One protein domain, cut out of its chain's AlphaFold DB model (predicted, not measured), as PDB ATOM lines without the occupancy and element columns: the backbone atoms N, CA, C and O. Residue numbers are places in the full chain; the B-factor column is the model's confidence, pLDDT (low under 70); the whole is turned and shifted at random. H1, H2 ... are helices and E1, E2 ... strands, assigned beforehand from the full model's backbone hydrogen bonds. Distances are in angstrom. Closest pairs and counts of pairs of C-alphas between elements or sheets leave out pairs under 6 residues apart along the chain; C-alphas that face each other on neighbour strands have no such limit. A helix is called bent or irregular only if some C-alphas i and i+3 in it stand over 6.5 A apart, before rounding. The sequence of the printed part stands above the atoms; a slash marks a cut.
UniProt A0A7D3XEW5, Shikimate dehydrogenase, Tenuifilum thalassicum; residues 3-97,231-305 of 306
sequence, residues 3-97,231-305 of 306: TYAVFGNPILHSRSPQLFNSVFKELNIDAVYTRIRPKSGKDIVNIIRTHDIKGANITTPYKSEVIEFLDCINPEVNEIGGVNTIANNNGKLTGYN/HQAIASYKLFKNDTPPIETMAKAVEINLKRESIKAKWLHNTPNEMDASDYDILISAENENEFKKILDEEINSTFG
ATOM      1  N   THR A   3     -11.326  -0.816 -30.907       95.81
ATOM      2  CA  THR A   3     -10.395  -1.295 -29.880       95.81
ATOM      3  C   THR A   3      -9.012  -1.591 -30.440       95.81
ATOM      4  O   THR A   3      -8.856  -2.249 -31.469       95.81
ATOM      5  N   TYR A   4      -8.003  -1.129 -29.708       98.06
ATOM      6  CA  TYR A   4      -6.583  -1.365 -29.918       98.06
ATOM      7  C   TYR A   4      -5.969  -1.934 -28.639       98.06
ATOM      8  O   TYR A   4      -6.509  -1.767 -27.541       98.06
ATOM      9  N   ALA A   5      -4.828  -2.606 -28.753       98.19
ATOM     10  CA  ALA A   5      -4.201  -3.221 -27.588       98.19
ATOM     11  C   ALA A   5      -2.677  -3.278 -27.664       98.19
ATOM     12  O   ALA A   5      -2.089  -3.278 -28.740       98.19
ATOM     13  N   VAL A   6      -2.034  -3.414 -26.509       98.75
ATOM     14  CA  VAL A   6      -0.668  -3.930 -26.406       98.75
ATOM     15  C   VAL A   6      -0.682  -5.289 -25.714       98.75
ATOM     16  O   VAL A   6      -1.285  -5.436 -24.652       98.75
ATOM     17  N   PHE A   7      -0.002  -6.269 -26.306       98.62
ATOM     18  CA  PHE A   7       0.132  -7.624 -25.775       98.62
ATOM     19  C   PHE A   7       1.548  -7.894 -25.283       98.62
ATOM     20  O   PHE A   7       2.517  -7.562 -25.967       98.62
ATOM     21  N   GLY A   8       1.685  -8.536 -24.125       97.88
ATOM     22  CA  GLY A   8       2.988  -8.854 -23.544       97.88
ATOM     23  C   GLY A   8       2.898  -9.723 -22.304       97.88
ATOM     24  O   GLY A   8       1.806 -10.038 -21.836       97.88
ATOM     25  N   ASN A   9       4.058 -10.120 -21.797       96.56
ATOM     26  CA  ASN A   9       4.203 -10.851 -20.548       96.56
ATOM     27  C   ASN A   9       5.548 -10.493 -19.884       96.56
ATOM     28  O   ASN A   9       6.592 -10.922 -20.387       96.56
ATOM     29  N   PRO A  10       5.541  -9.761 -18.756       96.31
ATOM     30  CA  PRO A  10       4.409  -9.013 -18.195       96.31
ATOM     31  C   PRO A  10       4.002  -7.829 -19.096       96.31
ATOM     32  O   PRO A  10       4.721  -7.497 -20.042       96.31
ATOM     33  N   ILE A  11       2.867  -7.174 -18.834       97.06
ATOM     34  CA  ILE A  11       2.348  -6.087 -19.688       97.06
ATOM     35  C   ILE A  11       1.848  -4.843 -18.953       97.06
ATOM     36  O   ILE A  11       1.808  -3.771 -19.561       97.06
ATOM     37  N   LEU A  12       1.519  -4.928 -17.663       96.19
ATOM     38  CA  LEU A  12       0.902  -3.834 -16.906       96.19
ATOM     39  C   LEU A  12       1.760  -2.555 -16.892       96.19
ATOM     40  O   LEU A  12       1.239  -1.445 -16.999       96.19
ATOM     41  N   HIS A  13       3.084  -2.707 -16.876       92.69
ATOM     42  CA  HIS A  13       4.053  -1.609 -16.936       92.69
ATOM     43  C   HIS A  13       4.067  -0.836 -18.270       92.69
ATOM     44  O   HIS A  13       4.699   0.222 -18.357       92.69
ATOM     45  N   SER A  14       3.424  -1.348 -19.325       95.06
ATOM     46  CA  SER A  14       3.430  -0.702 -20.637       95.06
ATOM     47  C   SER A  14       2.802   0.688 -20.581       95.06
ATOM     48  O   SER A  14       1.723   0.877 -20.017       95.06
ATOM     49  N   ARG A  15       3.468   1.658 -21.214       95.19
ATOM     50  CA  ARG A  15       3.009   3.051 -21.329       95.19
ATOM     51  C   ARG A  15       2.214   3.328 -22.611       95.19
ATOM     52  O   ARG A  15       1.703   4.430 -22.779       95.19
ATOM     53  N   SER A  16       2.095   2.351 -23.517       96.69
ATOM     54  CA  SER A  16       1.386   2.528 -24.794       96.69
ATOM     55  C   SER A  16      -0.070   2.987 -24.621       96.69
ATOM     56  O   SER A  16      -0.456   3.916 -25.329       96.69
ATOM     57  N   PRO A  17      -0.865   2.463 -23.663       96.81
ATOM     58  CA  PRO A  17      -2.225   2.957 -23.444       96.81
ATOM     59  C   PRO A  17      -2.292   4.451 -23.129       96.81
ATOM     60  O   PRO A  17      -3.157   5.137 -23.660       96.81
ATOM     61  N   GLN A  18      -1.363   4.985 -22.327       96.12
ATOM     62  CA  GLN A  18      -1.307   6.422 -22.046       96.12
ATOM     63  C   GLN A  18      -1.077   7.222 -23.336       96.12
ATOM     64  O   GLN A  18      -1.785   8.197 -23.576       96.12
ATOM     65  N   LEU A  19      -0.149   6.779 -24.192       97.25
ATOM     66  CA  LEU A  19       0.148   7.442 -25.467       97.25
ATOM     67  C   LEU A  19      -1.071   7.460 -26.392       97.25
ATOM     68  O   LEU A  19      -1.536   8.528 -26.780       97.25
ATOM     69  N   PHE A  20      -1.619   6.290 -26.721       97.94
ATOM     70  CA  PHE A  20      -2.695   6.187 -27.704       97.94
ATOM     71  C   PHE A  20      -4.009   6.794 -27.205       97.94
ATOM     72  O   PHE A  20      -4.626   7.558 -27.942       97.94
ATOM     73  N   ASN A  21      -4.404   6.546 -25.950       97.12
ATOM     74  CA  ASN A  21      -5.653   7.102 -25.420       97.12
ATOM     75  C   ASN A  21      -5.598   8.626 -25.283       97.12
ATOM     76  O   ASN A  21      -6.619   9.284 -25.471       97.12
ATOM     77  N   SER A  22      -4.426   9.209 -24.992       97.44
ATOM     78  CA  SER A  22      -4.285  10.671 -24.974       97.44
ATOM     79  C   SER A  22      -4.565  11.288 -26.347       97.44
ATOM     80  O   SER A  22      -5.291  12.275 -26.437       97.44
ATOM     81  N   VAL A  23      -4.080  10.648 -27.414       97.94
ATOM     82  CA  VAL A  23      -4.309  11.079 -28.797       97.94
ATOM     83  C   VAL A  23      -5.752  10.844 -29.224       97.94
ATOM     84  O   VAL A  23      -6.356  11.731 -29.816       97.94
ATOM     85  N   PHE A  24      -6.333   9.683 -28.908       97.38
ATOM     86  CA  PHE A  24      -7.739   9.415 -29.220       97.38
ATOM     87  C   PHE A  24      -8.661  10.435 -28.552       97.38
ATOM     88  O   PHE A  24      -9.559  10.961 -29.204       97.38
ATOM     89  N   LYS A  25      -8.382  10.791 -27.293       96.88
ATOM     90  CA  LYS A  25      -9.119  11.832 -26.574       96.88
ATOM     91  C   LYS A  25      -8.962  13.210 -27.217       96.88
ATOM     92  O   LYS A  25      -9.960  13.896 -27.400       96.88
ATOM     93  N   GLU A  26      -7.738  13.630 -27.535       97.56
ATOM     94  CA  GLU A  26      -7.490  14.949 -28.133       97.56
ATOM     95  C   GLU A  26      -8.156  15.104 -29.503       97.56
ATOM     96  O   GLU A  26      -8.749  16.141 -29.795       97.56
ATOM     97  N   LEU A  27      -8.100  14.053 -30.322       97.06
ATOM     98  CA  LEU A  27      -8.652  14.052 -31.674       97.06
ATOM     99  C   LEU A  27     -10.137  13.651 -31.728       97.06
ATOM    100  O   LEU A  27     -10.684  13.523 -32.820       97.06
ATOM    101  N   ASN A  28     -10.796  13.455 -30.579       96.81
ATOM    102  CA  ASN A  28     -12.184  12.983 -30.468       96.81
ATOM    103  C   ASN A  28     -12.466  11.703 -31.285       96.81
ATOM    104  O   ASN A  28     -13.508  11.570 -31.927       96.81
ATOM    105  N   ILE A  29     -11.525  10.757 -31.277       96.56
ATOM    106  CA  ILE A  29     -11.667   9.456 -31.936       96.56
ATOM    107  C   ILE A  29     -12.386   8.506 -30.975       96.56
ATOM    108  O   ILE A  29     -11.909   8.287 -29.862       96.56
ATOM    109  N   ASP A  30     -13.492   7.902 -31.420       95.69
ATOM    110  CA  ASP A  30     -14.225   6.863 -30.677       95.69
ATOM    111  C   ASP A  30     -13.441   5.536 -30.666       95.69
ATOM    112  O   ASP A  30     -13.765   4.577 -31.376       95.69
ATOM    113  N   ALA A  31     -12.343   5.506 -29.907       95.88
ATOM    114  CA  ALA A  31     -11.454   4.362 -29.779       95.88
ATOM    115  C   ALA A  31     -10.831   4.244 -28.382       95.88
ATOM    116  O   ALA A  31     -10.588   5.239 -27.700       95.88
ATOM    117  N   VAL A  32     -10.482   3.013 -28.008       96.25
ATOM    118  CA  VAL A  32      -9.751   2.684 -26.780       96.25
ATOM    119  C   VAL A  32      -8.504   1.862 -27.093       96.25
ATOM    120  O   VAL A  32      -8.507   0.996 -27.965       96.25
ATOM    121  N   TYR A  33      -7.424   2.120 -26.362       97.69
ATOM    122  CA  TYR A  33      -6.196   1.338 -26.370       97.69
ATOM    123  C   TYR A  33      -5.970   0.718 -24.988       97.69
ATOM    124  O   TYR A  33      -5.818   1.438 -24.001       97.69
ATOM    125  N   THR A  34      -5.900  -0.610 -24.903       96.88
ATOM    126  CA  THR A  34      -5.777  -1.334 -23.624       96.88
ATOM    127  C   THR A  34      -4.530  -2.224 -23.543       96.88
ATOM    128  O   THR A  34      -3.745  -2.318 -24.487       96.88
ATOM    129  N   ARG A  35      -4.308  -2.861 -22.389       97.75
ATOM    130  CA  ARG A  35      -3.276  -3.888 -22.185       97.75
ATOM    131  C   ARG A  35      -3.944  -5.243 -22.134       97.75
ATOM    132  O   ARG A  35      -4.938  -5.403 -21.431       97.75
ATOM    133  N   ILE A  36      -3.366  -6.224 -22.813       97.81
ATOM    134  CA  ILE A  36      -3.856  -7.596 -22.761       97.81
ATOM    135  C   ILE A  36      -2.698  -8.525 -22.424       97.81
ATOM    136  O   ILE A  36      -1.645  -8.482 -23.056       97.81
ATOM    137  N   ARG A  37      -2.896  -9.369 -21.414       97.62
ATOM    138  CA  ARG A  37      -1.976 -10.429 -21.013       97.62
ATOM    139  C   ARG A  37      -2.443 -11.745 -21.642       97.62
ATOM    140  O   ARG A  37      -3.395 -12.338 -21.132       97.62
ATOM    141  N   PRO A  38      -1.841 -12.184 -22.761       97.19
ATOM    142  CA  PRO A  38      -2.252 -13.396 -23.451       97.19
ATOM    143  C   PRO A  38      -1.575 -14.629 -22.839       97.19
ATOM    144  O   PRO A  38      -0.588 -14.518 -22.101       97.19
ATOM    145  N   LYS A  39      -2.059 -15.811 -23.221       96.12
ATOM    146  CA  LYS A  39      -1.419 -17.095 -22.893       96.12
ATOM    147  C   LYS A  39      -0.240 -17.413 -23.814       96.12
ATOM    148  O   LYS A  39       0.754 -17.979 -23.371       96.12
ATOM    149  N   SER A  40      -0.338 -17.041 -25.089       97.12
ATOM    150  CA  SER A  40       0.640 -17.360 -26.137       97.12
ATOM    151  C   SER A  40       0.518 -16.412 -27.336       97.12
ATOM    152  O   SER A  40      -0.435 -15.639 -27.439       97.12
ATOM    153  N   GLY A  41       1.447 -16.508 -28.286       97.19
ATOM    154  CA  GLY A  41       1.380 -15.847 -29.591       97.19
ATOM    155  C   GLY A  41       0.131 -16.233 -30.387       97.19
ATOM    156  O   GLY A  41      -0.504 -15.374 -30.998       97.19
ATOM    157  N   LYS A  42      -0.286 -17.502 -30.303       97.56
ATOM    158  CA  LYS A  42      -1.546 -17.973 -30.898       97.56
ATOM    159  C   LYS A  42      -2.759 -17.311 -30.250       97.56
ATOM    160  O   LYS A  42      -3.693 -16.916 -30.944       97.56
ATOM    161  N   ASP A  43      -2.742 -17.194 -28.922       97.31
ATOM    162  CA  ASP A  43      -3.819 -16.557 -28.161       97.31
ATOM    163  C   ASP A  43      -3.970 -15.080 -28.545       97.31
ATOM    164  O   ASP A  43      -5.089 -14.621 -28.734       97.31
ATOM    165  N   ILE A  44      -2.864 -14.365 -28.794       97.88
ATOM    166  CA  ILE A  44      -2.910 -12.987 -29.309       97.88
ATOM    167  C   ILE A  44      -3.724 -12.904 -30.605       97.88
ATOM    168  O   ILE A  44      -4.653 -12.103 -30.701       97.88
ATOM    169  N   VAL A  45      -3.394 -13.723 -31.606       97.88
ATOM    170  CA  VAL A  45      -4.087 -13.697 -32.904       97.88
ATOM    171  C   VAL A  45      -5.562 -14.081 -32.763       97.88
ATOM    172  O   VAL A  45      -6.419 -13.463 -33.399       97.88
ATOM    173  N   ASN A  46      -5.875 -15.047 -31.896       96.19
ATOM    174  CA  ASN A  46      -7.255 -15.423 -31.601       96.19
ATOM    175  C   ASN A  46      -8.035 -14.274 -30.950       96.19
ATOM    176  O   ASN A  46      -9.138 -13.977 -31.394       96.19
ATOM    177  N   ILE A  47      -7.466 -13.608 -29.943       96.50
ATOM    178  CA  ILE A  47      -8.087 -12.461 -29.266       96.50
ATOM    179  C   ILE A  47      -8.344 -11.329 -30.267       96.50
ATOM    180  O   ILE A  47      -9.446 -10.781 -30.297       96.50
ATOM    181  N   ILE A  48      -7.364 -11.018 -31.127       96.69
ATOM    182  CA  ILE A  48      -7.504  -9.974 -32.152       96.69
ATOM    183  C   ILE A  48      -8.684 -10.271 -33.082       96.69
ATOM    184  O   ILE A  48      -9.484  -9.376 -33.345       96.69
ATOM    185  N   ARG A  49      -8.810 -11.513 -33.563       95.50
ATOM    186  CA  ARG A  49      -9.888 -11.909 -34.481       95.50
ATOM    187  C   ARG A  49     -11.251 -11.982 -33.789       95.50
ATOM    188  O   ARG A  49     -12.223 -11.490 -34.349       95.50
ATOM    189  N   THR A  50     -11.324 -12.560 -32.591       94.81
ATOM    190  CA  THR A  50     -12.582 -12.739 -31.843       94.81
ATOM    191  C   THR A  50     -13.218 -11.409 -31.453       94.81
ATOM    192  O   THR A  50     -14.434 -11.277 -31.543       94.81
ATOM    193  N   HIS A  51     -12.410 -10.428 -31.044       93.56
ATOM    194  CA  HIS A  51     -12.897  -9.127 -30.572       93.56
ATOM    195  C   HIS A  51     -12.698  -7.994 -31.587       93.56
ATOM    196  O   HIS A  51     -12.804  -6.828 -31.217       93.56
ATOM    197  N   ASP A  52     -12.375  -8.327 -32.844       94.69
ATOM    198  CA  ASP A  52     -12.174  -7.366 -33.936       94.69
ATOM    199  C   ASP A  52     -11.248  -6.187 -33.549       94.69
ATOM    200  O   ASP A  52     -11.505  -5.016 -33.840       94.69
ATOM    201  N   ILE A  53     -10.142  -6.502 -32.860       96.56
ATOM    202  CA  ILE A  53      -9.140  -5.507 -32.455       96.56
ATOM    203  C   ILE A  53      -8.496  -4.950 -33.723       96.56
ATOM    204  O   ILE A  53      -7.896  -5.693 -34.502       96.56
ATOM    205  N   LYS A  54      -8.606  -3.636 -33.935       97.56
ATOM    206  CA  LYS A  54      -8.227  -2.958 -35.188       97.56
ATOM    207  C   LYS A  54      -6.719  -2.864 -35.393       97.56
ATOM    208  O   LYS A  54      -6.226  -2.885 -36.520       97.56
ATOM    209  N   GLY A  55      -5.966  -2.826 -34.304       98.12
ATOM    210  CA  GLY A  55      -4.514  -2.858 -34.339       98.12
ATOM    211  C   GLY A  55      -3.934  -3.169 -32.973       98.12
ATOM    212  O   GLY A  55      -4.548  -2.895 -31.939       98.12
ATOM    213  N   ALA A  56      -2.747  -3.757 -32.964       98.56
ATOM    214  CA  ALA A  56      -2.102  -4.156 -31.731       98.56
ATOM    215  C   ALA A  56      -0.600  -3.906 -31.759       98.56
ATOM    216  O   ALA A  56       0.048  -4.151 -32.773       98.56
ATOM    217  N   ASN A  57      -0.026  -3.489 -30.634       98.75
ATOM    218  CA  ASN A  57       1.405  -3.629 -30.410       98.75
ATOM    219  C   ASN A  57       1.715  -4.925 -29.665       98.75
ATOM    220  O   ASN A  57       0.922  -5.412 -28.862       98.75
ATOM    221  N   ILE A  58       2.900  -5.468 -29.915       98.25
ATOM    222  CA  ILE A  58       3.382  -6.722 -29.342       98.25
ATOM    223  C   ILE A  58       4.709  -6.439 -28.658       98.25
ATOM    224  O   ILE A  58       5.619  -5.867 -29.259       98.25
ATOM    225  N   THR A  59       4.833  -6.841 -27.401       95.44
ATOM    226  CA  THR A  59       6.086  -6.767 -26.654       95.44
ATOM    227  C   THR A  59       6.559  -8.156 -26.230       95.44
ATOM    228  O   THR A  59       5.988  -9.181 -26.609       95.44
ATOM    229  N   THR A  60       7.682  -8.196 -25.520       91.94
ATOM    230  CA  THR A  60       8.286  -9.415 -24.986       91.94
ATOM    231  C   THR A  60       7.245 -10.281 -24.260       91.94
ATOM    232  O   THR A  60       6.392  -9.736 -23.555       91.94
ATOM    233  N   PRO A  61       7.310 -11.617 -24.401       94.94
ATOM    234  CA  PRO A  61       8.216 -12.406 -25.245       94.94
ATOM    235  C   PRO A  61       7.652 -12.714 -26.644       94.94
ATOM    236  O   PRO A  61       8.295 -13.413 -27.419       94.94
ATOM    237  N   TYR A  62       6.478 -12.189 -26.996       97.31
ATOM    238  CA  TYR A  62       5.675 -12.719 -28.103       97.31
ATOM    239  C   TYR A  62       6.058 -12.215 -29.498       97.31
ATOM    240  O   TYR A  62       5.504 -12.694 -30.485       97.31
ATOM    241  N   LYS A  63       7.005 -11.273 -29.617       96.12
ATOM    242  CA  LYS A  63       7.341 -10.626 -30.900       96.12
ATOM    243  C   LYS A  63       7.698 -11.616 -32.017       96.12
ATOM    244  O   LYS A  63       7.337 -11.387 -33.165       96.12
ATOM    245  N   SER A  64       8.417 -12.694 -31.706       95.44
ATOM    246  CA  SER A  64       8.748 -13.737 -32.686       95.44
ATOM    247  C   SER A  64       7.653 -14.795 -32.813       95.44
ATOM    248  O   SER A  64       7.428 -15.304 -33.903       95.44
ATOM    249  N   GLU A  65       6.968 -15.112 -31.712       96.62
ATOM    250  CA  GLU A  65       5.959 -16.176 -31.651       96.62
ATOM    251  C   GLU A  65       4.726 -15.852 -32.497       96.62
ATOM    252  O   GLU A  65       4.190 -16.723 -33.164       96.62
ATOM    253  N   VAL A  66       4.292 -14.589 -32.546       97.69
ATOM    254  CA  VAL A  66       3.102 -14.220 -33.333       97.69
ATOM    255  C   VAL A  66       3.280 -14.420 -34.841       97.69
ATOM    256  O   VAL A  66       2.280 -14.553 -35.537       97.69
ATOM    257  N   ILE A  67       4.517 -14.451 -35.355       97.69
ATOM    258  CA  ILE A  67       4.806 -14.470 -36.800       97.69
ATOM    259  C   ILE A  67       4.132 -15.653 -37.499       97.69
ATOM    260  O   ILE A  67       3.567 -15.471 -38.574       97.69
ATOM    261  N   GLU A  68       4.160 -16.841 -36.891       97.31
ATOM    262  CA  GLU A  68       3.617 -18.065 -37.498       97.31
ATOM    263  C   GLU A  68       2.085 -18.053 -37.643       97.31
ATOM    264  O   GLU A  68       1.527 -18.852 -38.392       97.31
ATOM    265  N   PHE A  69       1.402 -17.139 -36.946       98.12
ATOM    266  CA  PHE A  69      -0.060 -17.052 -36.908       98.12
ATOM    267  C   PHE A  69      -0.627 -15.893 -37.746       98.12
ATOM    268  O   PHE A  69      -1.850 -15.739 -37.817       98.12
ATOM    269  N   LEU A  70       0.229 -15.066 -38.358       98.38
ATOM    270  CA  LEU A  70      -0.180 -13.908 -39.160       98.38
ATOM    271  C   LEU A  70      -0.444 -14.278 -40.619       98.38
ATOM    272  O   LEU A  70       0.194 -15.163 -41.180       98.38
ATOM    273  N   ASP A  71      -1.346 -13.533 -41.260       98.44
ATOM    274  CA  ASP A  71      -1.672 -13.731 -42.675       98.44
ATOM    275  C   ASP A  71      -0.579 -13.160 -43.589       98.44
ATOM    276  O   ASP A  71      -0.313 -13.685 -44.671       98.44
ATOM    277  N   CYS A  72       0.043 -12.053 -43.172       97.94
ATOM    278  CA  CYS A  72       1.121 -11.380 -43.891       97.94
ATOM    279  C   CYS A  72       2.142 -10.788 -42.908       97.94
ATOM    280  O   CYS A  72       1.797 -10.376 -41.801       97.94
ATOM    281  N   ILE A  73       3.393 -10.655 -43.347       98.31
ATOM    282  CA  ILE A  73       4.424  -9.884 -42.645       98.31
ATOM    283  C   ILE A  73       5.143  -8.961 -43.624       98.31
ATOM    284  O   ILE A  73       5.347  -9.307 -44.788       98.31
ATOM    285  N   ASN A  74       5.533  -7.782 -43.151       97.12
ATOM    286  CA  ASN A  74       6.372  -6.876 -43.921       97.12
ATOM    287  C   ASN A  74       7.805  -7.448 -44.041       97.12
ATOM    288  O   ASN A  74       8.302  -8.001 -43.056       97.12
ATOM    289  N   PRO A  75       8.492  -7.326 -45.198       94.94
ATOM    290  CA  PRO A  75       9.876  -7.768 -45.384       94.94
ATOM    291  C   PRO A  75      10.848  -7.474 -44.231       94.94
ATOM    292  O   PRO A  75      11.636  -8.353 -43.878       94.94
ATOM    293  N   GLU A  76      10.772  -6.297 -43.598       94.38
ATOM    294  CA  GLU A  76      11.662  -5.937 -42.478       94.38
ATOM    295  C   GLU A  76      11.554  -6.884 -41.269       94.38
ATOM    296  O   GLU A  76      12.529  -7.086 -40.542       94.38
ATOM    297  N   VAL A  77      10.400  -7.528 -41.074       96.69
ATOM    298  CA  VAL A  77      10.175  -8.494 -39.993       96.69
ATOM    299  C   VAL A  77      11.114  -9.692 -40.130       96.69
ATOM    300  O   VAL A  77      11.579 -10.205 -39.113       96.69
ATOM    301  N   ASN A  78      11.453 -10.110 -41.354       94.88
ATOM    302  CA  ASN A  78      12.364 -11.235 -41.588       94.88
ATOM    303  C   ASN A  78      13.812 -10.906 -41.198       94.88
ATOM    304  O   ASN A  78      14.519 -11.754 -40.653       94.88
ATOM    305  N   GLU A  79      14.250  -9.670 -41.448       94.81
ATOM    306  CA  GLU A  79      15.600  -9.211 -41.100       94.81
ATOM    307  C   GLU A  79      15.750  -8.922 -39.601       94.81
ATOM    308  O   GLU A  79      16.809  -9.168 -39.014       94.81
ATOM    309  N   ILE A  80      14.690  -8.421 -38.962       97.06
ATOM    310  CA  ILE A  80      14.681  -8.107 -37.528       97.06
ATOM    311  C   ILE A  80      14.404  -9.359 -36.682       97.06
ATOM    312  O   ILE A  80      14.987  -9.526 -35.612       97.06
ATOM    313  N   GLY A  81      13.538 -10.257 -37.157       95.12
ATOM    314  CA  GLY A  81      13.136 -11.482 -36.462       95.12
ATOM    315  C   GLY A  81      12.003 -11.302 -35.446       95.12
ATOM    316  O   GLY A  81      11.893 -12.099 -34.515       95.12
ATOM    317  N   GLY A  82      11.178 -10.258 -35.580       95.69
ATOM    318  CA  GLY A  82      10.069 -10.013 -34.658       95.69
ATOM    319  C   GLY A  82       9.076  -8.961 -35.145       95.69
ATOM    320  O   GLY A  82       9.464  -7.963 -35.751       95.69
ATOM    321  N   VAL A  83       7.804  -9.166 -34.818       98.12
ATOM    322  CA  VAL A  83       6.694  -8.226 -35.010       98.12
ATOM    323  C   VAL A  83       6.454  -7.479 -33.703       98.12
ATOM    324  O   VAL A  83       6.293  -8.102 -32.660       98.12
ATOM    325  N   ASN A  84       6.411  -6.147 -33.744       98.31
ATOM    326  CA  ASN A  84       5.971  -5.329 -32.605       98.31
ATOM    327  C   ASN A  84       4.622  -4.634 -32.871       98.31
ATOM    328  O   ASN A  84       4.114  -3.957 -31.980       98.31
ATOM    329  N   THR A  85       4.077  -4.750 -34.087       98.75
ATOM    330  CA  THR A  85       2.861  -4.056 -34.528       98.75
ATOM    331  C   THR A  85       2.072  -4.941 -35.488       98.75
ATOM    332  O   THR A  85       2.620  -5.415 -36.476       98.75
ATOM    333  N   ILE A  86       0.787  -5.151 -35.227       98.81
ATOM    334  CA  ILE A  86      -0.149  -5.886 -36.080       98.81
ATOM    335  C   ILE A  86      -1.254  -4.919 -36.497       98.81
ATOM    336  O   ILE A  86      -1.883  -4.307 -35.638       98.81
ATOM    337  N   ALA A  87      -1.514  -4.808 -37.797       98.56
ATOM    338  CA  ALA A  87      -2.697  -4.129 -38.321       98.56
ATOM    339  C   ALA A  87      -3.742  -5.168 -38.745       98.56
ATOM    340  O   ALA A  87      -3.399  -6.135 -39.434       98.56
ATOM    341  N   ASN A  88      -4.996  -4.971 -38.340       98.25
ATOM    342  CA  ASN A  88      -6.117  -5.832 -38.705       98.25
ATOM    343  C   ASN A  88      -6.980  -5.135 -39.764       98.25
ATOM    344  O   ASN A  88      -7.710  -4.194 -39.461       98.25
ATOM    345  N   ASN A  89      -6.911  -5.613 -41.006       96.81
ATOM    346  CA  ASN A  89      -7.766  -5.140 -42.087       96.81
ATOM    347  C   ASN A  89      -8.847  -6.185 -42.377       96.81
ATOM    348  O   ASN A  89      -8.615  -7.125 -43.139       96.81
ATOM    349  N   ASN A  90     -10.015  -6.029 -41.749       94.44
ATOM    350  CA  ASN A  90     -11.176  -6.907 -41.924       94.44
ATOM    351  C   ASN A  90     -10.845  -8.400 -41.724       94.44
ATOM    352  O   ASN A  90     -11.173  -9.244 -42.555       94.44
ATOM    353  N   GLY A  91     -10.137  -8.719 -40.638       95.44
ATOM    354  CA  GLY A  91      -9.731 -10.077 -40.268       95.44
ATOM    355  C   GLY A  91      -8.385 -10.523 -40.848       95.44
ATOM    356  O   GLY A  91      -7.826 -11.511 -40.367       95.44
ATOM    357  N   LYS A  92      -7.837  -9.790 -41.829       98.12
ATOM    358  CA  LYS A  92      -6.503 -10.041 -42.384       98.12
ATOM    359  C   LYS A  92      -5.439  -9.319 -41.559       98.12
ATOM    360  O   LYS A  92      -5.338  -8.091 -41.593       98.12
ATOM    361  N   LEU A  93      -4.618 -10.089 -40.852       98.75
ATOM    362  CA  LEU A  93      -3.600  -9.591 -39.935       98.75
ATOM    363  C   LEU A  93      -2.246  -9.455 -40.633       98.75
ATOM    364  O   LEU A  93      -1.683 -10.437 -41.120       98.75
ATOM    365  N   THR A  94      -1.707  -8.236 -40.647       98.75
ATOM    366  CA  THR A  94      -0.369  -7.956 -41.187       98.75
ATOM    367  C   THR A  94       0.581  -7.507 -40.083       98.75
ATOM    368  O   THR A  94       0.280  -6.555 -39.363       98.75
ATOM    369  N   GLY A  95       1.725  -8.181 -39.960       98.62
ATOM    370  CA  GLY A  95       2.775  -7.864 -38.991       98.62
ATOM    371  C   GLY A  95       3.827  -6.894 -39.521       98.62
ATOM    372  O   GLY A  95       4.311  -7.033 -40.644       98.62
ATOM    373  N   TYR A  96       4.228  -5.961 -38.665       98.69
ATOM    374  CA  TYR A  96       5.244  -4.940 -38.898       98.69
ATOM    375  C   TYR A  96       6.200  -4.851 -37.705       98.69
ATOM    376  O   TYR A  96       5.906  -5.316 -36.594       98.69
ATOM    377  N   ASN A  97       7.334  -4.190 -37.920       98.50
ATOM    378  CA  ASN A  97       8.214  -3.772 -36.841       98.50
ATOM    379  C   ASN A  97       8.448  -2.259 -36.919       98.50
ATOM    380  O   ASN A  97       9.064  -1.777 -37.853       98.50
ATOM    381  N   HIS A 231       8.349   7.496 -30.826       98.38
ATOM    382  CA  HIS A 231       8.494   7.393 -32.277       98.38
ATOM    383  C   HIS A 231       8.036   6.046 -32.848       98.38
ATOM    384  O   HIS A 231       7.447   6.021 -33.931       98.38
ATOM    385  N   GLN A 232       8.225   4.932 -32.130       98.44
ATOM    386  CA  GLN A 232       7.644   3.654 -32.563       98.44
ATOM    387  C   GLN A 232       6.108   3.660 -32.439       98.44
ATOM    388  O   GLN A 232       5.416   3.071 -33.273       98.44
ATOM    389  N   ALA A 233       5.551   4.373 -31.449       98.38
ATOM    390  CA  ALA A 233       4.103   4.490 -31.270       98.38
ATOM    391  C   ALA A 233       3.477   5.336 -32.384       98.38
ATOM    392  O   ALA A 233       2.455   4.944 -32.935       98.38
ATOM    393  N   ILE A 234       4.131   6.431 -32.783       98.44
ATOM    394  CA  ILE A 234       3.753   7.253 -33.944       98.44
ATOM    395  C   ILE A 234       3.710   6.405 -35.217       98.44
ATOM    396  O   ILE A 234       2.728   6.434 -35.957       98.44
ATOM    397  N   ALA A 235       4.754   5.609 -35.463       98.56
ATOM    398  CA  ALA A 235       4.800   4.724 -36.622       98.56
ATOM    399  C   ALA A 235       3.694   3.652 -36.580       98.56
ATOM    400  O   ALA A 235       3.086   3.357 -37.606       98.56
ATOM    401  N   SER A 236       3.386   3.119 -35.396       98.62
ATOM    402  CA  SER A 236       2.282   2.172 -35.203       98.62
ATOM    403  C   SER A 236       0.920   2.832 -35.445       98.62
ATOM    404  O   SER A 236       0.096   2.292 -36.175       98.62
ATOM    405  N   TYR A 237       0.704   4.041 -34.917       98.50
ATOM    406  CA  TYR A 237      -0.505   4.832 -35.153       98.50
ATOM    407  C   TYR A 237      -0.732   5.075 -36.645       98.50
ATOM    408  O   TYR A 237      -1.846   4.905 -37.131       98.50
ATOM    409  N   LYS A 238       0.329   5.392 -37.397       98.25
ATOM    410  CA  LYS A 238       0.242   5.571 -38.848       98.25
ATOM    411  C   LYS A 238      -0.221   4.310 -39.574       98.25
ATOM    412  O   LYS A 238      -0.992   4.415 -40.519       98.25
ATOM    413  N   LEU A 239       0.189   3.129 -39.115       98.00
ATOM    414  CA  LEU A 239      -0.305   1.858 -39.657       98.00
ATOM    415  C   LEU A 239      -1.779   1.605 -39.307       98.00
ATOM    416  O   LEU A 239      -2.486   0.978 -40.089       98.00
ATOM    417  N   PHE A 240      -2.241   2.087 -38.154       97.50
ATOM    418  CA  PHE A 240      -3.613   1.893 -37.679       97.50
ATOM    419  C   PHE A 240      -4.613   2.864 -38.308       97.50
ATOM    420  O   PHE A 240      -5.718   2.472 -38.666       97.50
ATOM    421  N   LYS A 241      -4.236   4.140 -38.415       95.75
ATOM    422  CA  LYS A 241      -5.137   5.245 -38.771       95.75
ATOM    423  C   LYS A 241      -4.822   5.896 -40.110       95.75
ATOM    424  O   LYS A 241      -5.593   6.736 -40.557       95.75
ATOM    425  N   ASN A 242      -3.717   5.507 -40.754       95.44
ATOM    426  CA  ASN A 242      -3.209   6.151 -41.967       95.44
ATOM    427  C   ASN A 242      -3.016   7.673 -41.798       95.44
ATOM    428  O   ASN A 242      -3.203   8.445 -42.734       95.44
ATOM    429  N   ASP A 243      -2.639   8.092 -40.588       94.81
ATOM    430  CA  ASP A 243      -2.451   9.490 -40.200       94.81
ATOM    431  C   ASP A 243      -1.286   9.624 -39.199       94.81
ATOM    432  O   ASP A 243      -0.730   8.624 -38.739       94.81
ATOM    433  N   THR A 244      -0.866  10.847 -38.882       95.12
ATOM    434  CA  THR A 244       0.216  11.133 -37.933       95.12
ATOM    435  C   THR A 244      -0.359  11.751 -36.658       95.12
ATOM    436  O   THR A 244      -1.006  12.792 -36.732       95.12
ATOM    437  N   PRO A 245      -0.119  11.161 -35.475       96.25
ATOM    438  CA  PRO A 245      -0.659  11.690 -34.236       96.25
ATOM    439  C   PRO A 245       0.149  12.907 -33.740       96.25
ATOM    440  O   PRO A 245       1.343  13.016 -34.047       96.25
ATOM    441  N   PRO A 246      -0.441  13.788 -32.911       95.69
ATOM    442  CA  PRO A 246       0.283  14.887 -32.280       95.69
ATOM    443  C   PRO A 246       1.380  14.371 -31.333       95.69
ATOM    444  O   PRO A 246       1.109  13.718 -30.321       95.69
ATOM    445  N   ILE A 247       2.642  14.674 -31.655       94.81
ATOM    446  CA  ILE A 247       3.811  14.193 -30.897       94.81
ATOM    447  C   ILE A 247       3.813  14.756 -29.473       94.81
ATOM    448  O   ILE A 247       4.063  14.017 -28.522       94.81
ATOM    449  N   GLU A 248       3.488  16.041 -29.305       95.38
ATOM    450  CA  GLU A 248       3.466  16.697 -27.991       95.38
ATOM    451  C   GLU A 248       2.482  16.039 -27.017       95.38
ATOM    452  O   GLU A 248       2.753  15.945 -25.818       95.38
ATOM    453  N   THR A 249       1.352  15.557 -27.527       96.62
ATOM    454  CA  THR A 249       0.318  14.869 -26.749       96.62
ATOM    455  C   THR A 249       0.842  13.549 -26.212       96.62
ATOM    456  O   THR A 249       0.780  13.299 -25.007       96.62
ATOM    457  N   MET A 250       1.465  12.749 -27.083       95.94
ATOM    458  CA  MET A 250       2.144  11.519 -26.680       95.94
ATOM    459  C   MET A 250       3.287  11.805 -25.692       95.94
ATOM    460  O   MET A 250       3.409  11.117 -24.678       95.94
ATOM    461  N   ALA A 251       4.086  12.848 -25.932       94.06
ATOM    462  CA  ALA A 251       5.199  13.228 -25.064       94.06
ATOM    463  C   ALA A 251       4.741  13.623 -23.652       94.06
ATOM    464  O   ALA A 251       5.350  13.206 -22.672       94.06
ATOM    465  N   LYS A 252       3.633  14.359 -23.512       94.69
ATOM    466  CA  LYS A 252       3.048  14.675 -22.195       94.69
ATOM    467  C   LYS A 252       2.483  13.425 -21.517       94.69
ATOM    468  O   LYS A 252       2.655  13.236 -20.314       94.69
ATOM    469  N   ALA A 253       1.826  12.554 -22.282       94.06
ATOM    470  CA  ALA A 253       1.173  11.364 -21.747       94.06
ATOM    471  C   ALA A 253       2.155  10.284 -21.267       94.06
ATOM    472  O   ALA A 253       1.831   9.537 -20.341       94.06
ATOM    473  N   VAL A 254       3.364  10.210 -21.841       90.38
ATOM    474  CA  VAL A 254       4.369   9.204 -21.457       90.38
ATOM    475  C   VAL A 254       4.798   9.319 -19.991       90.38
ATOM    476  O   VAL A 254       5.293   8.343 -19.431       90.38
ATOM    477  N   GLU A 255       4.621  10.480 -19.358       88.56
ATOM    478  CA  GLU A 255       4.994  10.719 -17.957       88.56
ATOM    479  C   GLU A 255       3.943  10.239 -16.947       88.56
ATOM    480  O   GLU A 255       4.221  10.161 -15.747       88.56
ATOM    481  N   ILE A 256       2.749   9.871 -17.414       87.62
ATOM    482  CA  ILE A 256       1.658   9.404 -16.560       87.62
ATOM    483  C   ILE A 256       1.966   7.983 -16.076       87.62
ATOM    484  O   ILE A 256       2.110   7.049 -16.866       87.62
ATOM    485  N   ASN A 257       2.037   7.806 -14.756       86.38
ATOM    486  CA  ASN A 257       2.241   6.502 -14.126       86.38
ATOM    487  C   ASN A 257       0.920   5.944 -13.585       86.38
ATOM    488  O   ASN A 257       0.073   6.691 -13.093       86.38
ATOM    489  N   LEU A 258       0.778   4.620 -13.646       88.44
ATOM    490  CA  LEU A 258      -0.281   3.906 -12.934       88.44
ATOM    491  C   LEU A 258      -0.051   3.982 -11.419       88.44
ATOM    492  O   LEU A 258       1.084   4.139 -10.963       88.44
ATOM    493  N   LYS A 259      -1.129   3.836 -10.644       89.38
ATOM    494  CA  LYS A 259      -1.084   3.716  -9.183       89.38
ATOM    495  C   LYS A 259      -1.523   2.313  -8.785       89.38
ATOM    496  O   LYS A 259      -2.504   1.808  -9.327       89.38
ATOM    497  N   ARG A 260      -0.797   1.688  -7.856       90.44
ATOM    498  CA  ARG A 260      -1.011   0.285  -7.468       90.44
ATOM    499  C   ARG A 260      -2.421   0.056  -6.926       90.44
ATOM    500  O   ARG A 260      -3.050  -0.939  -7.260       90.44
ATOM    501  N   GLU A 261      -2.932   0.992  -6.133       89.06
ATOM    502  CA  GLU A 261      -4.219   0.875  -5.438       89.06
ATOM    503  C   GLU A 261      -5.424   1.082  -6.366       89.06
ATOM    504  O   GLU A 261      -6.555   0.804  -5.976       89.06
ATOM    505  N   SER A 262      -5.201   1.589  -7.583       91.69
ATOM    506  CA  SER A 262      -6.261   1.903  -8.542       91.69
ATOM    507  C   SER A 262      -6.322   0.942  -9.726       91.69
ATOM    508  O   SER A 262      -7.088   1.211 -10.646       91.69
ATOM    509  N   ILE A 263      -5.508  -0.122  -9.737       94.69
ATOM    510  CA  ILE A 263      -5.459  -1.056 -10.866       94.69
ATOM    511  C   ILE A 263      -6.792  -1.784 -10.999       94.69
ATOM    512  O   ILE A 263      -7.202  -2.537 -10.114       94.69
ATOM    513  N   LYS A 264      -7.442  -1.598 -12.146       94.62
ATOM    514  CA  LYS A 264      -8.642  -2.337 -12.536       94.62
ATOM    515  C   LYS A 264      -8.274  -3.413 -13.547       94.62
ATOM    516  O   LYS A 264      -7.766  -3.114 -14.625       94.62
ATOM    517  N   ALA A 265      -8.570  -4.664 -13.215       94.81
ATOM    518  CA  ALA A 265      -8.308  -5.807 -14.079       94.81
ATOM    519  C   ALA A 265      -9.601  -6.548 -14.426       94.81
ATOM    520  O   ALA A 265     -10.506  -6.645 -13.596       94.81
ATOM    521  N   LYS A 266      -9.666  -7.104 -15.636       93.94
ATOM    522  CA  LYS A 266     -10.773  -7.960 -16.080       93.94
ATOM    523  C   LYS A 266     -10.234  -9.282 -16.594       93.94
ATOM    524  O   LYS A 266      -9.269  -9.319 -17.361       93.94
ATOM    525  N   TRP A 267     -10.893 -10.364 -16.206       92.69
ATOM    526  CA  TRP A 267     -10.677 -11.655 -16.835       92.69
ATOM    527  C   TRP A 267     -11.259 -11.615 -18.251       92.69
ATOM    528  O   TRP A 267     -12.448 -11.359 -18.445       92.69
ATOM    529  N   LEU A 268     -10.399 -11.817 -19.246       89.31
ATOM    530  CA  LEU A 268     -10.778 -11.899 -20.644       89.31
ATOM    531  C   LEU A 268     -11.206 -13.331 -20.968       89.31
ATOM    532  O   LEU A 268     -10.401 -14.264 -20.927       89.31
ATOM    533  N   HIS A 269     -12.476 -13.480 -21.322       76.19
ATOM    534  CA  HIS A 269     -12.996 -14.687 -21.943       76.19
ATOM    535  C   HIS A 269     -13.019 -14.487 -23.458       76.19
ATOM    536  O   HIS A 269     -13.532 -13.474 -23.925       76.19
ATOM    537  N   ASN A 270     -12.531 -15.469 -24.219       65.38
ATOM    538  CA  ASN A 270     -12.566 -15.467 -25.688       65.38
ATOM    539  C   ASN A 270     -13.990 -15.755 -26.212       65.38
ATOM    540  O   ASN A 270     -14.208 -16.724 -26.938       65.38
ATOM    541  N   THR A 271     -14.978 -14.963 -25.795       61.12
ATOM    542  CA  THR A 271     -16.348 -15.019 -26.314       61.12
ATOM    543  C   THR A 271     -16.564 -13.901 -27.338       61.12
ATOM    544  O   THR A 271     -15.980 -12.833 -27.185       61.12
ATOM    545  N   PRO A 272     -17.412 -14.087 -28.367       63.47
ATOM    546  CA  PRO A 272     -17.622 -13.099 -29.439       63.47
ATOM    547  C   PRO A 272     -18.265 -11.770 -29.004       63.47
ATOM    548  O   PRO A 272     -18.648 -10.970 -29.854       63.47
ATOM    549  N   ASN A 273     -18.457 -11.549 -27.702       66.31
ATOM    550  CA  ASN A 273     -19.069 -10.331 -27.195       66.31
ATOM    551  C   ASN A 273     -18.091  -9.155 -27.316       66.31
ATOM    552  O   ASN A 273     -16.869  -9.317 -27.246       66.31
ATOM    553  N   GLU A 274     -18.659  -7.962 -27.473       67.62
ATOM    554  CA  GLU A 274     -17.905  -6.717 -27.565       67.62
ATOM    555  C   GLU A 274     -16.990  -6.558 -26.341       67.62
ATOM    556  O   GLU A 274     -17.408  -6.721 -25.188       67.62
ATOM    557  N   MET A 275     -15.705  -6.303 -26.596       79.62
ATOM    558  CA  MET A 275     -14.708  -6.185 -25.537       79.62
ATOM    559  C   MET A 275     -14.814  -4.809 -24.883       79.62
ATOM    560  O   MET A 275     -14.230  -3.839 -25.358       79.62
ATOM    561  N   ASP A 276     -15.525  -4.732 -23.761       76.94
ATOM    562  CA  ASP A 276     -15.508  -3.541 -22.911       76.94
ATOM    563  C   ASP A 276     -14.177  -3.454 -22.145       76.94
ATOM    564  O   ASP A 276     -13.947  -4.186 -21.168       76.94
ATOM    565  N   ALA A 277     -13.303  -2.580 -22.652       83.56
ATOM    566  CA  ALA A 277     -11.953  -2.318 -22.163       83.56
ATOM    567  C   ALA A 277     -11.768  -0.897 -21.595       83.56
ATOM    568  O   ALA A 277     -10.692  -0.595 -21.082       83.56
ATOM    569  N   SER A 278     -12.779  -0.025 -21.691       80.31
ATOM    570  CA  SER A 278     -12.682   1.395 -21.313       80.31
ATOM    571  C   SER A 278     -12.417   1.618 -19.826       80.31
ATOM    572  O   SER A 278     -11.739   2.577 -19.465       80.31
ATOM    573  N   ASP A 279     -12.906   0.715 -18.976       86.50
ATOM    574  CA  ASP A 279     -12.824   0.841 -17.519       86.50
ATOM    575  C   ASP A 279     -11.681   0.038 -16.879       86.50
ATOM    576  O   ASP A 279     -11.593  -0.017 -15.650       86.50
ATOM    577  N   TYR A 280     -10.799  -0.581 -17.671       92.12
ATOM    578  CA  TYR A 280      -9.783  -1.512 -17.172       92.12
ATOM    579  C   TYR A 280      -8.366  -1.140 -17.617       92.12
ATOM    580  O   TYR A 280      -8.110  -0.828 -18.777       92.12
ATOM    581  N   ASP A 281      -7.416  -1.249 -16.689       94.56
ATOM    582  CA  ASP A 281      -5.992  -1.030 -16.944       94.56
ATOM    583  C   ASP A 281      -5.331  -2.225 -17.638       94.56
ATOM    584  O   ASP A 281      -4.315  -2.057 -18.326       94.56
ATOM    585  N   ILE A 282      -5.887  -3.423 -17.424       96.06
ATOM    586  CA  ILE A 282      -5.403  -4.687 -17.972       96.06
ATOM    587  C   ILE A 282      -6.533  -5.710 -18.141       96.06
ATOM    588  O   ILE A 282      -7.376  -5.909 -17.265       96.06
ATOM    589  N   LEU A 283      -6.508  -6.403 -19.273       96.38
ATOM    590  CA  LEU A 283      -7.305  -7.592 -19.551       96.38
ATOM    591  C   LEU A 283      -6.385  -8.815 -19.499       96.38
ATOM    592  O   LEU A 283      -5.273  -8.773 -20.025       96.38
ATOM    593  N   ILE A 284      -6.820  -9.910 -18.881       96.56
ATOM    594  CA  ILE A 284      -5.979 -11.102 -18.698       96.56
ATOM    595  C   ILE A 284      -6.685 -12.331 -19.255       96.56
ATOM    596  O   ILE A 284      -7.771 -12.677 -18.797       96.56
ATOM    597  N   SER A 285      -6.051 -13.012 -20.207       95.50
ATOM    598  CA  SER A 285      -6.492 -14.317 -20.701       95.50
ATOM    599  C   SER A 285      -6.077 -15.401 -19.702       95.50
ATOM    600  O   SER A 285      -4.891 -15.667 -19.518       95.50
ATOM    601  N   ALA A 286      -7.059 -16.024 -19.051       94.44
ATOM    602  CA  ALA A 286      -6.870 -17.086 -18.057       94.44
ATOM    603  C   ALA A 286      -7.905 -18.207 -18.261       94.44
ATOM    604  O   ALA A 286      -8.930 -18.010 -18.913       94.44
ATOM    605  N   GLU A 287      -7.625 -19.416 -17.787       92.44
ATOM    606  CA  GLU A 287      -8.517 -20.584 -17.832       92.44
ATOM    607  C   GLU A 287      -9.592 -20.546 -16.749       92.44
ATOM    608  O   GLU A 287     -10.706 -21.019 -16.966       92.44
ATOM    609  N   ASN A 288      -9.269 -19.990 -15.583       93.25
ATOM    610  CA  ASN A 288     -10.171 -19.894 -14.442       93.25
ATOM    611  C   ASN A 288      -9.822 -18.693 -13.549       93.25
ATOM    612  O   ASN A 288      -8.773 -18.064 -13.695       93.25
ATOM    613  N   GLU A 289     -10.700 -18.397 -12.590       93.94
ATOM    614  CA  GLU A 289     -10.554 -17.254 -11.683       93.94
ATOM    615  C   GLU A 289      -9.285 -17.323 -10.810       93.94
ATOM    616  O   GLU A 289      -8.680 -16.292 -10.514       93.94
ATOM    617  N   ASN A 290      -8.844 -18.524 -10.416       96.31
ATOM    618  CA  ASN A 290      -7.632 -18.683  -9.608       96.31
ATOM    619  C   ASN A 290      -6.378 -18.333 -10.416       96.31
ATOM    620  O   ASN A 290      -5.494 -17.638  -9.916       96.31
ATOM    621  N   GLU A 291      -6.310 -18.781 -11.671       95.81
ATOM    622  CA  GLU A 291      -5.224 -18.410 -12.577       95.81
ATOM    623  C   GLU A 291      -5.244 -16.905 -12.877       95.81
ATOM    624  O   GLU A 291      -4.199 -16.261 -12.811       95.81
ATOM    625  N   PHE A 292      -6.425 -16.322 -13.115       96.00
ATOM    626  CA  PHE A 292      -6.582 -14.878 -13.305       96.00
ATOM    627  C   PHE A 292      -5.986 -14.073 -12.139       96.00
ATOM    628  O   PHE A 292      -5.171 -13.180 -12.370       96.00
ATOM    629  N   LYS A 293      -6.348 -14.413 -10.892       96.44
ATOM    630  CA  LYS A 293      -5.829 -13.743  -9.685       96.44
ATOM    631  C   LYS A 293      -4.313 -13.875  -9.574       96.44
ATOM    632  O   LYS A 293      -3.631 -12.881  -9.361       96.44
ATOM    633  N   LYS A 294      -3.781 -15.079  -9.808       97.06
ATOM    634  CA  LYS A 294      -2.335 -15.330  -9.782       97.06
ATOM    635  C   LYS A 294      -1.585 -14.477 -10.812       97.06
ATOM    636  O   LYS A 294      -0.586 -13.855 -10.470       97.06
ATOM    637  N   ILE A 295      -2.063 -14.431 -12.059       96.88
ATOM    638  CA  ILE A 295      -1.430 -13.627 -13.116       96.88
ATOM    639  C   ILE A 295      -1.514 -12.133 -12.779       96.88
ATOM    640  O   ILE A 295      -0.552 -11.401 -13.004       96.88
ATOM    641  N   LEU A 296      -2.638 -11.668 -12.226       96.44
ATOM    642  CA  LEU A 296      -2.779 -10.276 -11.803       96.44
ATOM    643  C   LEU A 296      -1.761  -9.905 -10.715       96.44
ATOM    644  O   LEU A 296      -1.122  -8.857 -10.814       96.44
ATOM    645  N   ASP A 297      -1.562 -10.772  -9.722       96.06
ATOM    646  CA  ASP A 297      -0.554 -10.563  -8.679       96.06
ATOM    647  C   ASP A 297       0.865 -10.513  -9.272       96.06
ATOM    648  O   ASP A 297       1.662  -9.645  -8.910       96.06
ATOM    649  N   GLU A 298       1.184 -11.392 -10.230       96.12
ATOM    650  CA  GLU A 298       2.460 -11.371 -10.962       96.12
ATOM    651  C   GLU A 298       2.674 -10.046 -11.721       96.12
ATOM    652  O   GLU A 298       3.755  -9.456 -11.651       96.12
ATOM    653  N   GLU A 299       1.645  -9.541 -12.408       96.31
ATOM    654  CA  GLU A 299       1.677  -8.266 -13.141       96.31
ATOM    655  C   GLU A 299       1.890  -7.060 -12.217       96.31
ATOM    656  O   GLU A 299       2.707  -6.174 -12.509       96.31
ATOM    657  N   ILE A 300       1.180  -7.031 -11.086       95.06
ATOM    658  CA  ILE A 300       1.303  -5.978 -10.074       95.06
ATOM    659  C   ILE A 300       2.711  -5.994  -9.477       95.06
ATOM    660  O   ILE A 300       3.380  -4.958  -9.480       95.06
ATOM    661  N   ASN A 301       3.195  -7.161  -9.043       93.31
ATOM    662  CA  ASN A 301       4.524  -7.303  -8.446       93.31
ATOM    663  C   ASN A 301       5.634  -6.942  -9.440       93.31
ATOM    664  O   ASN A 301       6.592  -6.259  -9.082       93.31
ATOM    665  N   SER A 302       5.495  -7.329 -10.712       89.75
ATOM    666  CA  SER A 302       6.465  -6.957 -11.744       89.75
ATOM    667  C   SER A 302       6.486  -5.454 -12.039       89.75
ATOM    668  O   SER A 302       7.516  -4.948 -12.486       89.75
ATOM    669  N   THR A 303       5.369  -4.747 -11.859       88.75
ATOM    670  CA  THR A 303       5.252  -3.324 -12.218       88.75
ATOM    671  C   THR A 303       5.627  -2.402 -11.060       88.75
ATOM    672  O   THR A 303       6.267  -1.371 -11.275       88.75
ATOM    673  N   PHE A 304       5.235  -2.766  -9.839       89.38
ATOM    674  CA  PHE A 304       5.363  -1.921  -8.648       89.38
ATOM    675  C   PHE A 304       6.367  -2.447  -7.615       89.38
ATOM    676  O   PHE A 304       6.643  -1.745  -6.645       89.38
ATOM    677  N   GLY A 305       6.933  -3.637  -7.825       80.50
ATOM    678  CA  GLY A 305       7.650  -4.376  -6.789       80.50
ATOM    679  C   GLY A 305       6.688  -5.137  -5.871       80.50
ATOM    680  O   GLY A 305       5.475  -4.926  -5.918       80.50
TER     681      GLY A 305
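Overview. This is residues 3 to 97 and 231 to 305 of the 306 residues of the protein "Shikimate dehydrogenase" of Tenuifilum thalassicum (UniProt A0A7D3XEW5). A strongly twisted sheet of seven strands forms the core, with helices on both of its faces: H1 and H5 cover one face, and on the other the sheet curls round H2. H7, the longest helix, packs over the E7 and E6 end of the sheet, H6 packs on H1 away from the sheet, and H3 and H4 graze the sheet near E5. The printed part has 170 residues with seven named helices and seven named strands, along the chain E1 H1 E2 H2 E3 H3 H4 E4 E5 H5 H6 E6 E7 H7; the class is mixed, helices and strands. The sheet runs E5 E4 E3 E1 E2 E7 E6 and is mixed. The whole is compact, with a radius of gyration of the C-alphas of 15.2 A and a rounded outline spanning 40 by 36 by 30 A.

Along the chain. From edge to edge, the strands are E5, residues 92 to 96, 13.3 A; E4, 85 to 89, 13.1 A; E3, 55 to 58; E1, 3 to 7, 13.0 A; E2, 31 to 37, 19.6 A; E7, 282 to 285; and E6, 265 to 268. E1 begins at C-alpha 3, at (-10.395, -1.295, -29.880). The helices are H1, residues 16 to 26, 15.6 A; H2, 41 to 50, 14.5 A; H3, 65 to 69; H4, 75 to 80; H5, 231 to 241, 15.3 A; H6, 247 to 253; and H7, 289 to 304, 22.3 A. H5 begins at C-alpha 231, at (8.494, 7.393, -32.277), and H7 ends at C-alpha 304, at (5.363, -1.921, -8.648). H3 is irregular, but only just: C-alphas 65 and 68 are 6.6 A apart.

Arrangement. E1 is parallel to E2, with N 4 and O 32 2.8 A apart, and to E3, with N 7 and O 57 2.8 A apart. E3 is antiparallel to E4, with N 86 and O 56 at 2.8 A. E4 and E5 form a hairpin, with N 96 and O 85 at 2.8 A. Pairing is staggered on E2: residues 32 to 36 pair with E1 and 36 to 37 with E7, where N 37 and O 283 are 2.8 A apart. E7 and E6 are parallel, with N 268 and O 284 at 2.8 A; each pair quoted is within hydrogen-bond range. E1, H1, E2 are a strand-helix-strand unit, two parallel neighbour strands joined through a helix, and E2, H2, E3 a split one, with E1 between its strands; both crossovers are right-handed. H1 and H5 are on the same face, at heights over the sheet of 8.2 A and 8.8 A, and both run along the strands. H7, at a height of 9.2 A, is over E7 and E6, slantwise to the strands at 42 degrees to E6 on the local plane. H1 touches H6, at a steep tilt of 65 degrees, opposite ways; their closest C-alphas, of Leu 19 and Met 250, are 4.7 A apart. H2 touches H3, the closest C-alphas being those of Gly 41 and Val 66, 4.4 A. H3 and H4 only graze the sheet. Every O i to N i+4 pair is within hydrogen-bond range in H1, H2, H5, H6 and H7; H4 has 1 of 2, and H3 has 0 of 1 beside 1 of 2 O i to N i+3 pairs.

Size, cuts and confidence. The two C-alphas farthest apart, of Pro 75 and Glu 261, are 43.2 A apart. Residues 98 to 230 are not printed, and C-alphas 97 and 231 stand 12.1 A apart across the cut. The links H6 to E6 and E6 to E7 are long. The mean pLDDT of the printed part is 94.4; residues 270 to 274 are under 70.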